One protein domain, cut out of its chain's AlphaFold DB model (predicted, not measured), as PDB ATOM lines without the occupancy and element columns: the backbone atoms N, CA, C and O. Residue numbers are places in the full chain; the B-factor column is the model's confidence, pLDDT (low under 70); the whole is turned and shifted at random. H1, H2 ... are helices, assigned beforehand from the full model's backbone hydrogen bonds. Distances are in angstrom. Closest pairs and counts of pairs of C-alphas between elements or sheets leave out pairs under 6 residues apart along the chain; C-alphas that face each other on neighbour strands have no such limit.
ATOM      1  N   PRO A  15     263.529 214.785 209.771       75.81
ATOM      2  CA  PRO A  15     263.948 213.386 209.822       75.81
ATOM      3  C   PRO A  15     264.954 213.120 210.951       75.81
ATOM      4  O   PRO A  15     264.930 212.044 211.546       75.81
ATOM      5  N   LEU A  16     265.807 214.094 211.285       79.19
ATOM      6  CA  LEU A  16     266.755 213.995 212.395       79.19
ATOM      7  C   LEU A  16     266.024 214.032 213.745       79.19
ATOM      8  O   LEU A  16     266.296 213.207 214.613       79.19
ATOM      9  N   LEU A  17     265.057 214.943 213.898       77.62
ATOM     10  CA  LEU A  17     264.243 215.069 215.107       77.62
ATOM     11  C   LEU A  17     263.453 213.784 215.376       77.62
ATOM     12  O   LEU A  17     263.483 213.275 216.492       77.62
ATOM     13  N   LYS A  18     262.808 213.207 214.353       79.62
ATOM     14  CA  LYS A  18     262.077 211.934 214.486       79.62
ATOM     15  C   LYS A  18     262.998 210.790 214.922       79.62
ATOM     16  O   LYS A  18     262.632 210.035 215.818       79.62
ATOM     17  N   LYS A  19     264.204 210.692 214.347       84.75
ATOM     18  CA  LYS A  19     265.205 209.684 214.744       84.75
ATOM     19  C   LYS A  19     265.676 209.872 216.187       84.75
ATOM     20  O   LYS A  19     265.754 208.892 216.918       84.75
ATOM     21  N   LEU A  20     265.946 211.109 216.606       83.19
ATOM     22  CA  LEU A  20     266.340 211.429 217.982       83.19
ATOM     23  C   LEU A  20     265.233 211.100 218.986       83.19
ATOM     24  O   LEU A  20     265.509 210.491 220.014       83.19
ATOM     25  N   LEU A  21     263.982 211.456 218.681       81.81
ATOM     26  CA  LEU A  21     262.836 211.135 219.533       81.81
ATOM     27  C   LEU A  21     262.627 209.621 219.644       81.81
ATOM     28  O   LEU A  21     262.378 209.116 220.735       81.81
ATOM     29  N   LEU A  22     262.781 208.886 218.541       83.75
ATOM     30  CA  LEU A  22     262.681 207.429 218.545       83.75
ATOM     31  C   LEU A  22     263.817 206.781 219.349       83.75
ATOM     32  O   LEU A  22     263.560 205.890 220.155       83.75
ATOM     33  N   ALA A  23     265.050 207.272 219.201       85.69
ATOM     34  CA  ALA A  23     266.181 206.836 220.013       85.69
ATOM     35  C   ALA A  23     265.956 207.120 221.509       85.69
ATOM     36  O   ALA A  23     266.222 206.251 222.331       85.69
ATOM     37  N   LEU A  24     265.405 208.287 221.862       83.25
ATOM     38  CA  LEU A  24     265.039 208.641 223.240       83.25
ATOM     39  C   LEU A  24     263.974 207.708 223.823       83.25
ATOM     40  O   LEU A  24     264.087 207.301 224.977       83.25
ATOM     41  N   ILE A  25     262.958 207.347 223.035       84.50
ATOM     42  CA  ILE A  25     261.917 206.405 223.462       84.50
ATOM     43  C   ILE A  25     262.524 205.022 223.711       84.50
ATOM     44  O   ILE A  25     262.277 204.431 224.761       84.50
ATOM     45  N   LEU A  26     263.343 204.519 222.782       88.25
ATOM     46  CA  LEU A  26     264.012 203.224 222.934       88.25
ATOM     47  C   LEU A  26     264.953 203.211 224.139       88.25
ATOM     48  O   LEU A  26     264.947 202.249 224.906       88.25
ATOM     49  N   LEU A  27     265.708 204.292 224.337       88.62
ATOM     50  CA  LEU A  27     266.590 204.450 225.486       88.62
ATOM     51  C   LEU A  27     265.793 204.444 226.795       88.62
ATOM     52  O   LEU A  27     266.175 203.744 227.723       88.62
ATOM     53  N   ASN A  28     264.661 205.153 226.859       87.06
ATOM     54  CA  ASN A  28     263.816 205.169 228.054       87.06
ATOM     55  C   ASN A  28     263.190 203.797 228.350       87.06
ATOM     56  O   ASN A  28     263.132 203.383 229.505       87.06
ATOM     57  N   ILE A  29     262.738 203.072 227.322       87.56
ATOM     58  CA  ILE A  29     262.213 201.710 227.498       87.56
ATOM     59  C   ILE A  29     263.323 200.784 228.005       87.56
ATOM     60  O   ILE A  29     263.104 200.050 228.968       87.56
ATOM     61  N   GLY A  30     264.508 200.840 227.391       87.25
ATOM     62  CA  GLY A  30     265.664 200.049 227.809       87.25
ATOM     63  C   GLY A  30     266.063 200.340 229.255       87.25
ATOM     64  O   GLY A  30     266.176 199.415 230.056       87.25
ATOM     65  N   ASP A  31     266.181 201.619 229.608       86.69
ATOM     66  CA  ASP A  31     266.488 202.072 230.963       86.69
ATOM     67  C   ASP A  31     265.419 201.611 231.965       86.69
ATOM     68  O   ASP A  31     265.735 201.061 233.012       86.69
ATOM     69  N   MET A  32     264.130 201.731 231.632       87.56
ATOM     70  CA  MET A  32     263.033 201.241 232.472       87.56
ATOM     71  C   MET A  32     263.101 199.728 232.721       87.56
ATOM     72  O   MET A  32     262.955 199.296 233.866       87.56
ATOM     73  N   VAL A  33     263.316 198.927 231.673       88.06
ATOM     74  CA  VAL A  33     263.425 197.464 231.785       88.06
ATOM     75  C   VAL A  33     264.646 197.084 232.619       88.06
ATOM     76  O   VAL A  33     264.538 196.230 233.499       88.06
ATOM     77  N   PHE A  34     265.782 197.744 232.389       87.62
ATOM     78  CA  PHE A  34     267.020 197.482 233.113       87.62
ATOM     79  C   PHE A  34     266.905 197.853 234.597       87.62
ATOM     80  O   PHE A  34     267.262 197.046 235.457       87.62
ATOM     81  N   THR A  35     266.313 199.013 234.912       86.00
ATOM     82  CA  THR A  35     266.004 199.410 236.292       86.00
ATOM     83  C   THR A  35     265.099 198.383 236.968       86.00
ATOM     84  O   THR A  35     265.414 197.917 238.057       86.00
ATOM     85  N   LEU A  36     263.984 197.994 236.338       85.81
ATOM     86  CA  LEU A  36     263.042 197.042 236.936       85.81
ATOM     87  C   LEU A  36     263.678 195.675 237.171       85.81
ATOM     88  O   LEU A  36     263.469 195.076 238.224       85.81
ATOM     89  N   TRP A  37     264.457 195.187 236.207       87.69
ATOM     90  CA  TRP A  37     265.170 193.925 236.341       87.69
ATOM     91  C   TRP A  37     266.186 193.976 237.489       87.69
ATOM     92  O   TRP A  37     266.189 193.086 238.341       87.69
ATOM     93  N   GLY A  38     266.988 195.038 237.572       86.19
ATOM     94  CA  GLY A  38     267.989 195.194 238.626       86.19
ATOM     95  C   GLY A  38     267.404 195.437 240.018       86.19
ATOM     96  O   GLY A  38     267.915 194.903 240.999       86.19
ATOM     97  N   VAL A  39     266.292 196.170 240.117       84.94
ATOM     98  CA  VAL A  39     265.561 196.358 241.383       84.94
ATOM     99  C   VAL A  39     264.925 195.042 241.832       84.94
ATOM    100  O   VAL A  39     265.002 194.687 243.004       84.94
ATOM    101  N   ARG A  40     264.338 194.272 240.907       83.38
ATOM    102  CA  ARG A  40     263.699 192.986 241.227       83.38
ATOM    103  C   ARG A  40     264.701 191.907 241.640       83.38
ATOM    104  O   ARG A  40     264.360 191.042 242.439       83.38
ATOM    105  N   THR A  41     265.913 191.954 241.097       85.62
ATOM    106  CA  THR A  41     267.014 191.047 241.460       85.62
ATOM    107  C   THR A  41     267.800 191.525 242.684       85.62
ATOM    108  O   THR A  41     268.669 190.801 243.159       85.62
ATOM    109  N   GLY A  42     267.497 192.716 243.216       82.38
ATOM    110  CA  GLY A  42     268.190 193.305 244.366       82.38
ATOM    111  C   GLY A  42     269.603 193.812 244.060       82.38
ATOM    112  O   GLY A  42     270.334 194.160 244.982       82.38
ATOM    113  N   ILE A  43     269.994 193.859 242.783       82.69
ATOM    114  CA  ILE A  43     271.327 194.282 242.331       82.69
ATOM    115  C   ILE A  43     271.441 195.811 242.338       82.69
ATOM    116  O   ILE A  43     272.506 196.352 242.634       82.69
ATOM    117  N   PHE A  44     270.350 196.517 242.026       82.88
ATOM    118  CA  PHE A  44     270.330 197.979 241.970       82.88
ATOM    119  C   PHE A  44     269.426 198.590 243.031       82.88
ATOM    120  O   PHE A  44     268.319 198.121 243.297       82.88
ATOM    121  N   VAL A  45     269.894 199.712 243.572       76.75
ATOM    122  CA  VAL A  45     269.092 200.631 244.373       76.75
ATOM    123  C   VAL A  45     268.880 201.887 243.544       76.75
ATOM    124  O   VAL A  45     269.838 202.515 243.098       76.75
ATOM    125  N   GLU A  46     267.617 202.250 243.332       79.81
ATOM    126  CA  GLU A  46     267.264 203.460 242.596       79.81
ATOM    127  C   GLU A  46     267.720 204.702 243.376       79.81
ATOM    128  O   GLU A  46     267.282 204.938 244.506       79.81
ATOM    129  N   VAL A  47     268.614 205.487 242.772       79.12
ATOM    130  CA  VAL A  47     269.196 206.689 243.394       79.12
ATOM    131  C   VAL A  47     268.255 207.881 243.256       79.12
ATOM    132  O   VAL A  47     268.233 208.755 244.121       79.12
ATOM    133  N   ASN A  48     267.449 207.923 242.191       80.50
ATOM    134  CA  ASN A  48     266.510 209.012 241.986       80.50
ATOM    135  C   ASN A  48     265.374 208.921 243.026       80.50
ATOM    136  O   ASN A  48     264.591 207.969 242.988       80.50
ATOM    137  N   PRO A  49     265.235 209.906 243.935       76.94
ATOM    138  CA  PRO A  49     264.280 209.828 245.034       76.94
ATOM    139  C   PRO A  49     262.826 209.757 244.560       76.94
ATOM    140  O   PRO A  49     262.023 209.052 245.171       76.94
ATOM    141  N   LEU A  50     262.491 210.423 243.449       79.56
ATOM    142  CA  LEU A  50     261.161 210.334 242.845       79.56
ATOM    143  C   LEU A  50     260.894 208.923 242.333       79.56
ATOM    144  O   LEU A  50     259.859 208.339 242.638       79.56
ATOM    145  N   MET A  51     261.846 208.357 241.594       82.69
ATOM    146  CA  MET A  51     261.707 207.017 241.025       82.69
ATOM    147  C   MET A  51     261.699 205.935 242.100       82.69
ATOM    148  O   MET A  51     260.902 205.002 242.025       82.69
ATOM    149  N   ARG A  52     262.511 206.096 243.148       83.06
ATOM    150  CA  ARG A  52     262.506 205.229 244.326       83.06
ATOM    151  C   ARG A  52     261.170 205.295 245.059       83.06
ATOM    152  O   ARG A  52     260.623 204.257 245.419       83.06
ATOM    153  N   TRP A  53     260.611 206.493 245.239       83.00
ATOM    154  CA  TRP A  53     259.273 206.642 245.805       83.00
ATOM    155  C   TRP A  53     258.215 205.963 244.927       83.00
ATOM    156  O   TRP A  53     257.379 205.231 245.450       83.00
ATOM    157  N   CYS A  54     258.291 206.116 243.602       83.25
ATOM    158  CA  CYS A  54     257.385 205.435 242.681       83.25
ATOM    159  C   CYS A  54     257.505 203.905 242.753       83.25
ATOM    160  O   CYS A  54     256.483 203.226 242.760       83.25
ATOM    161  N   LEU A  55     258.723 203.361 242.853       84.06
ATOM    162  CA  LEU A  55     258.953 201.923 243.035       84.06
ATOM    163  C   LEU A  55     258.354 201.408 244.348       84.06
ATOM    164  O   LEU A  55     257.767 200.329 244.350       84.06
ATOM    165  N   ASN A  56     258.426 202.197 245.427       83.56
ATOM    166  CA  ASN A  56     257.807 201.856 246.710       83.56
ATOM    167  C   ASN A  56     256.267 201.832 246.644       83.56
ATOM    168  O   ASN A  56     255.648 201.071 247.381       83.56
ATOM    169  N   GLN A  57     255.646 202.645 245.779       83.81
ATOM    170  CA  GLN A  57     254.194 202.598 245.531       83.81
ATOM    171  C   GLN A  57     253.789 201.419 244.630       83.81
ATOM    172  O   GLN A  57     252.636 200.995 244.638       83.81
ATOM    173  N   GLY A  58     254.732 200.880 243.852       82.81
ATOM    174  CA  GLY A  58     254.558 199.687 243.031       82.81
ATOM    175  C   GLY A  58     255.205 199.811 241.652       82.81
ATOM    176  O   GLY A  58     255.298 200.893 241.070       82.81
ATOM    177  N   MET A  59     255.604 198.672 241.075       81.75
ATOM    178  CA  MET A  59     256.271 198.630 239.763       81.75
ATOM    179  C   MET A  59     255.420 199.261 238.649       81.75
ATOM    180  O   MET A  59     255.950 199.987 237.812       81.75
ATOM    181  N   SER A  60     254.099 199.050 238.665       81.38
ATOM    182  CA  SER A  60     253.180 199.657 237.690       81.38
ATOM    183  C   SER A  60     253.167 201.185 237.778       81.38
ATOM    184  O   SER A  60     253.111 201.862 236.754       81.38
ATOM    185  N   PHE A  61     253.269 201.738 238.989       81.31
ATOM    186  CA  PHE A  61     253.294 203.183 239.202       81.31
ATOM    187  C   PHE A  61     254.616 203.798 238.724       81.31
ATOM    188  O   PHE A  61     254.612 204.828 238.053       81.31
ATOM    189  N   PHE A  62     255.742 203.121 238.970       84.62
ATOM    190  CA  PHE A  62     257.039 203.486 238.391       84.62
ATOM    191  C   PHE A  62     257.010 203.524 236.857       84.62
ATOM    192  O   PHE A  62     257.424 204.521 236.262       84.62
ATOM    193  N   VAL A  63     256.465 202.484 236.215       83.81
ATOM    194  CA  VAL A  63     256.335 202.426 234.750       83.81
ATOM    195  C   VAL A  63     255.498 203.592 234.229       83.81
ATOM    196  O   VAL A  63     255.928 204.279 233.304       83.81
ATOM    197  N   LEU A  64     254.335 203.857 234.836       82.62
ATOM    198  CA  LEU A  64     253.449 204.953 234.433       82.62
ATOM    199  C   LEU A  64     254.128 206.325 234.529       82.62
ATOM    200  O   LEU A  64     254.052 207.113 233.589       82.62
ATOM    201  N   VAL A  65     254.824 206.609 235.631       83.19
ATOM    202  CA  VAL A  65     255.497 207.904 235.818       83.19
ATOM    203  C   VAL A  65     256.672 208.059 234.849       83.19
ATOM    204  O   VAL A  65     256.793 209.094 234.191       83.19
ATOM    205  N   LYS A  66     257.515 207.032 234.700       82.69
ATOM    206  CA  LYS A  66     258.699 207.075 233.826       82.69
ATOM    207  C   LYS A  66     258.321 207.186 232.344       82.69
ATOM    208  O   LYS A  66     258.910 207.976 231.603       82.69
ATOM    209  N   THR A  67     257.294 206.455 231.910       81.00
ATOM    210  CA  THR A  67     256.759 206.569 230.542       81.00
ATOM    211  C   THR A  67     256.039 207.895 230.319       81.00
ATOM    212  O   THR A  67     256.288 208.541 229.302       81.00
ATOM    213  N   GLY A  68     255.231 208.352 231.280       81.38
ATOM    214  CA  GLY A  68     254.532 209.635 231.220       81.38
ATOM    215  C   GLY A  68     255.485 210.819 231.054       81.38
ATOM    216  O   GLY A  68     255.284 211.642 230.165       81.38
ATOM    217  N   LEU A  69     256.576 210.865 231.826       81.12
ATOM    218  CA  LEU A  69     257.600 211.912 231.716       81.12
ATOM    219  C   LEU A  69     258.263 211.943 230.332       81.12
ATOM    220  O   LEU A  69     258.435 213.013 229.747       81.12
ATOM    221  N   CYS A  70     258.606 210.780 229.780       79.88
ATOM    222  CA  CYS A  70     259.202 210.692 228.449       79.88
ATOM    223  C   CYS A  70     258.213 211.094 227.352       79.88
ATOM    224  O   CYS A  70     258.551 211.893 226.478       79.88
ATOM    225  N   PHE A  71     256.972 210.610 227.423       77.62
ATOM    226  CA  PHE A  71     255.935 210.961 226.457       77.62
ATOM    227  C   PHE A  71     255.642 212.462 226.478       77.62
ATOM    228  O   PHE A  71     255.503 213.097 225.434       77.62
ATOM    229  N   GLN A  72     255.641 213.050 227.671       76.88
ATOM    230  CA  GLN A  72     255.482 214.478 227.873       76.88
ATOM    231  C   GLN A  72     256.640 215.287 227.281       76.88
ATOM    232  O   GLN A  72     256.408 216.324 226.662       76.88
ATOM    233  N   PHE A  73     257.875 214.802 227.407       76.19
ATOM    234  CA  PHE A  73     259.036 215.420 226.772       76.19
ATOM    235  C   PHE A  73     258.956 215.360 225.238       76.19
ATOM    236  O   PHE A  73     259.208 216.360 224.563       76.19
ATOM    237  N   VAL A  74     258.548 214.217 224.679       74.81
ATOM    238  CA  VAL A  74     258.362 214.035 223.230       74.81
ATOM    239  C   VAL A  74     257.253 214.951 222.708       74.81
ATOM    240  O   VAL A  74     257.480 215.736 221.786       74.81
ATOM    241  N   LEU A  75     256.071 214.907 223.328       74.62
ATOM    242  CA  LEU A  75     254.928 215.742 222.962       74.62
ATOM    243  C   LEU A  75     255.268 217.227 223.111       74.62
ATOM    244  O   LEU A  75     254.957 218.038 222.245       74.62
ATOM    245  N   GLY A  76     255.968 217.570 224.184       74.50
ATOM    246  CA  GLY A  76     256.437 218.911 224.456       74.50
ATOM    247  C   GLY A  76     257.422 219.440 223.420       74.50
ATOM    248  O   GLY A  76     257.264 220.560 222.945       74.50
ATOM    249  N   SER A  77     258.368 218.609 222.982       68.12
ATOM    250  CA  SER A  77     259.306 218.943 221.903       68.12
ATOM    251  C   SER A  77     258.572 219.230 220.586       68.12
ATOM    252  O   SER A  77     258.893 220.190 219.884       68.12
ATOM    253  N   ILE A  78     257.528 218.452 220.281       70.88
ATOM    254  CA  ILE A  78     256.666 218.652 219.105       70.88
ATOM    255  C   ILE A  78     255.826 219.938 219.240       70.88
ATOM    256  O   ILE A  78     255.676 220.693 218.278       70.88
ATOM    257  N   LEU A  79     255.278 220.222 220.423       72.81
ATOM    258  CA  LEU A  79     254.457 221.414 220.670       72.81
ATOM    259  C   LEU A  79     255.285 222.703 220.716       72.81
ATOM    260  O   LEU A  79     254.836 223.739 220.219       72.81
ATOM    261  N   MET A  80     256.503 222.642 221.254       66.69
ATOM    262  CA  MET A  80     257.465 223.741 221.242       66.69
ATOM    263  C   MET A  80     257.891 224.069 219.810       66.69
ATOM    264  O   MET A  80     257.949 225.244 219.444       66.69
ATOM    265  N   ALA A  81     258.076 223.046 218.968       65.94
ATOM    266  CA  ALA A  81     258.292 223.226 217.538       65.94
ATOM    267  C   ALA A  81     257.127 223.969 216.856       65.94
ATOM    268  O   ALA A  81     257.340 224.815 215.989       65.94
ATOM    269  N   LYS A  82     255.892 223.729 217.309       69.12
ATOM    270  CA  LYS A  82     254.690 224.437 216.846       69.12
ATOM    271  C   LYS A  82     254.414 225.766 217.579       69.12
ATOM    272  O   LYS A  82     253.358 226.354 217.368       69.12
ATOM    273  N   LYS A  83     255.340 226.255 218.421       67.00
ATOM    274  CA  LYS A  83     255.218 227.482 219.244       67.00
ATOM    275  C   LYS A  83     253.955 227.539 220.121       67.00
ATOM    276  O   LYS A  83     253.405 228.610 220.375       67.00
ATOM    277  N   VAL A  84     253.487 226.395 220.613       64.56
ATOM    278  CA  VAL A  84     252.251 226.323 221.400       64.56
ATOM    279  C   VAL A  84     252.536 226.613 222.882       64.56
ATOM    280  O   VAL A  84     253.294 225.895 223.533       64.56
ATOM    281  N   ARG A  85     251.888 227.650 223.440       63.16
ATOM    282  CA  ARG A  85     252.065 228.132 224.832       63.16
ATOM    283  C   ARG A  85     251.823 227.070 225.917       63.16
ATOM    284  O   ARG A  85     252.415 227.157 226.988       63.16
ATOM    285  N   TYR A  86     250.995 226.062 225.638       65.25
ATOM    286  CA  TYR A  86     250.653 224.993 226.585       65.25
ATOM    287  C   TYR A  86     251.856 224.146 227.032       65.25
ATOM    288  O   TYR A  86     251.821 223.581 228.122       65.25
ATOM    289  N   PHE A  87     252.948 224.108 226.256       65.62
ATOM    290  CA  PHE A  87     254.162 223.384 226.644       65.62
ATOM    291  C   PHE A  87     254.784 223.923 227.940       65.62
ATOM    292  O   PHE A  87     255.177 223.128 228.792       65.62
ATOM    293  N   ALA A  88     254.820 225.248 228.117       64.88
ATOM    294  CA  ALA A  88     255.439 225.889 229.279       64.88
ATOM    295  C   ALA A  88     254.689 225.584 230.588       64.88
ATOM    296  O   ALA A  88     255.306 225.329 231.617       64.88
ATOM    297  N   LEU A  89     253.353 225.553 230.547       67.12
ATOM    298  CA  LEU A  89     252.527 225.190 231.708       67.12
ATOM    299  C   LEU A  89     252.771 223.741 232.137       67.12
ATOM    300  O   LEU A  89     252.920 223.440 233.320       67.12
ATOM    301  N   LEU A  90     252.848 222.850 231.154       67.88
ATOM    302  CA  LEU A  90     252.990 221.417 231.359       67.88
ATOM    303  C   LEU A  90     254.398 221.041 231.870       67.88
ATOM    304  O   LEU A  90     254.539 220.158 232.715       67.88
ATOM    305  N   THR A  91     255.442 221.737 231.403       68.69
ATOM    306  CA  THR A  91     256.810 221.595 231.944       68.69
ATOM    307  C   THR A  91     256.921 222.161 233.355       68.69
ATOM    308  O   THR A  91     257.467 221.482 234.223       68.69
ATOM    309  N   SER A  92     256.347 223.339 233.627       67.56
ATOM    310  CA  SER A  92     256.314 223.903 234.984       67.56
ATOM    311  C   SER A  92     255.622 222.980 235.989       67.56
ATOM    312  O   SER A  92     256.100 222.843 237.112       67.56
ATOM    313  N   PHE A  93     254.545 222.296 235.591       74.94
ATOM    314  CA  PHE A  93     253.855 221.342 236.461       74.94
ATOM    315  C   PHE A  93     254.731 220.134 236.837       74.94
ATOM    316  O   PHE A  93     254.789 219.765 238.010       74.94
ATOM    317  N   ILE A  94     255.476 219.560 235.881       74.50
ATOM    318  CA  ILE A  94     256.447 218.489 236.177       74.50
ATOM    319  C   ILE A  94     257.531 218.987 237.130       74.50
ATOM    320  O   ILE A  94     257.850 218.301 238.100       74.50
ATOM    321  N   VAL A  95     258.109 220.160 236.852       74.38
ATOM    322  CA  VAL A  95     259.177 220.728 237.686       74.38
ATOM    323  C   VAL A  95     258.676 220.934 239.115       74.38
ATOM    324  O   VAL A  95     259.392 220.619 240.062       74.38
ATOM    325  N   LEU A  96     257.429 221.376 239.283       75.56
ATOM    326  CA  LEU A  96     256.800 221.535 240.591       75.56
ATOM    327  C   LEU A  96     256.651 220.190 241.320       75.56
ATOM    328  O   LEU A  96     257.096 220.079 242.462       75.56
ATOM    329  N   ILE A  97     256.117 219.153 240.662       77.19
ATOM    330  CA  ILE A  97     256.020 217.799 241.245       77.19
ATOM    331  C   ILE A  97     257.402 217.287 241.660       77.19
ATOM    332  O   ILE A  97     257.575 216.794 242.774       77.19
ATOM    333  N   TYR A  98     258.395 217.437 240.782       74.56
ATOM    334  CA  TYR A  98     259.761 217.006 241.053       74.56
ATOM    335  C   TYR A  98     260.340 217.733 242.273       74.56
ATOM    336  O   TYR A  98     260.912 217.101 243.157       74.56
ATOM    337  N   SER A  99     260.120 219.046 242.361       73.38
ATOM    338  CA  SER A  99     260.587 219.881 243.472       73.38
ATOM    339  C   SER A  99     259.987 219.430 244.805       73.38
ATOM    340  O   SER A  99     260.716 219.261 245.778       73.38
ATOM    341  N   VAL A 100     258.678 219.155 244.846       77.69
ATOM    342  CA  VAL A 100     257.991 218.656 246.050       77.69
ATOM    343  C   VAL A 100     258.567 217.316 246.503       77.69
ATOM    344  O   VAL A 100     258.811 217.113 247.694       77.69
ATOM    345  N   VAL A 101     258.814 216.398 245.568       74.81
ATOM    346  CA  VAL A 101     259.334 215.070 245.912       74.81
ATOM    347  C   VAL A 101     260.790 215.130 246.361       74.81
ATOM    348  O   VAL A 101     261.141 214.469 247.339       74.81
ATOM    349  N   VAL A 102     261.617 215.969 245.733       74.31
ATOM    350  CA  VAL A 102     262.992 216.212 246.185       74.31
ATOM    351  C   VAL A 102     262.993 216.793 247.597       74.31
ATOM    352  O   VAL A 102     263.656 216.232 248.467       74.31
ATOM    353  N   ILE A 103     262.194 217.832 247.863       78.50
ATOM    354  CA  ILE A 103     262.083 218.443 249.197       78.50
ATOM    355  C   ILE A 103     261.664 217.405 250.238       78.50
ATOM    356  O   ILE A 103     262.286 217.325 251.290       78.50
ATOM    357  N   ARG A 104     260.668 216.562 249.946       71.56
ATOM    358  CA  ARG A 104     260.253 215.495 250.866       71.56
ATOM    359  C   ARG A 104     261.359 214.461 251.084       71.56
ATOM    360  O   ARG A 104     261.550 214.011 252.205       71.56
ATOM    361  N   SER A 105     262.072 214.070 250.031       64.81
ATOM    362  CA  SER A 105     263.136 213.067 250.131       64.81
ATOM    363  C   SER A 105     264.354 213.560 250.912       64.81
ATOM    364  O   SER A 105     264.933 212.789 251.668       64.81
ATOM    365  N   VAL A 106     264.705 214.840 250.770       65.12
ATOM    366  CA  VAL A 106     265.811 215.481 251.494       65.12
ATOM    367  C   VAL A 106     265.378 215.858 252.914       65.12
ATOM    368  O   VAL A 106     266.143 215.681 253.851       65.12
ATOM    369  N   GLY A 107     264.139 216.315 253.099       57.84
ATOM    370  CA  GLY A 107     263.582 216.666 254.407       57.84
ATOM    371  C   GLY A 107     263.247 215.469 255.300       57.84
ATOM    372  O   GLY A 107     263.068 215.655 256.490       57.84
ATOM    373  N   LEU A 108     263.174 214.248 254.755       52.31
ATOM    374  CA  LEU A 108     263.109 213.001 255.536       52.31
ATOM    375  C   LEU A 108     264.498 212.479 255.955       52.31
ATOM    376  O   LEU A 108     264.578 211.471 256.652       52.31
ATOM    377  N   LEU A 109     265.577 213.119 255.490       47.94
ATOM    378  CA  LEU A 109     266.972 212.787 255.807       47.94
ATOM    379  C   LEU A 109     267.587 213.714 256.877       47.94
ATOM    380  O   LEU A 109     268.751 213.521 257.225       47.94
TER     381      LEU A 109
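What this domain is: This is residues 15 to 109 of the 110 residues of the protein "DUF5658 domain-containing protein" of candidate division Zixibacteria bacterium SM23_81 (UniProt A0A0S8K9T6). Three long helices, H1, H3 and H4, run to and fro roughly side by side in a row, with H3 between the other two. H3 and H4 form a helical hairpin that opens like a V from its tight link, and the short helix H2 sits in the open end, packing on H3 on one side and on H4 on the other. The printed part has 95 residues with four named helices, in the order H1, H2, H3, H4, and no named strand; the class is all helix. The whole is only just loose, close to compact, with a radius of gyration of the C-alphas of 15.1 A, and the C-alphas span 42 by 29 by 18 A along their three main axes.

How they stand to each other: The printed part begins with H1, residues 15 to 40, and a short link of 8 residues leads from it to H2, residues 49 to 57. H1 and H2 are apart, with no C-alpha of the one within 8 A of the other. A tight link of 1 residue, Gly 58, joins H2 to H3, residues 59 to 81, which is the hub and touches the three other helices. H1 touches H3, with 9 pairs of C-alphas within 8 A, the closest being those of Leu 21 and Val 74 at 6.5 A. Their lines stand at a shallow tilt of 14 degrees and they run opposite ways. H2 touches H3 at residues 61 to 66 of H3 alone, and the closest C-alphas are those of Cys 54 and Phe 62, 4.7 A apart. These two run opposite ways at a steep tilt of 46 degrees. A tight link of 4 residues leads from H3 to H4, residues 86 to 107, and the two form a helical hairpin. They touch through residues 76 to 80 of H3 and 86 to 91 of H4 alone, the closest C-alphas being those of Gly 76 and Phe 87 at 5.5 A. They run opposite ways at a steep tilt of 37 degrees, only just past shallow. H4 touches H2 with its residues 98 to 105 alone, the closest C-alphas being those of Leu 50 and Val 101 at 5.9 A. H2 and H4 stand about perpendicular, at 82 degrees. H1 and H4 are apart. The helix packing is mostly crossed: of the 4 pairs that touch, 1 is at a shallow tilt. In H1, H2, H3 and H4 every backbone O i to N i+4 pair is within hydrogen-bond range.

Where its parts are: H1 is the longest helix with 26 residues, from C-alpha 15 at (263.948, 213.386, 209.822) to C-alpha 40 at (263.699, 192.986, 241.227), a length of 37.4 A. H2 has 9 residues, 49 to 57, and measures 12.4 A. H3 has 23 residues, 59 to 81, and measures 33.2 A; its first C-alpha is at (256.271, 198.630, 239.763). H4 has 22 residues, 86 to 107, and measures 31.8 A, ending with C-alpha 107 at (263.582, 216.666, 254.407).

The domain as a whole: The printed part runs from residue 15 to residue 109 and has no cut. The two C-alphas farthest apart are its first and last, those of Pro 15 and Leu 109, at 46.1 A. No link between the helices is long. The mean pLDDT of the printed part is 77.7, and 19 residues are under 70: residue 77, residues 80 to 92 and residues 105 to 109. The mean pLDDT is 85 for H1 and 71 for H4.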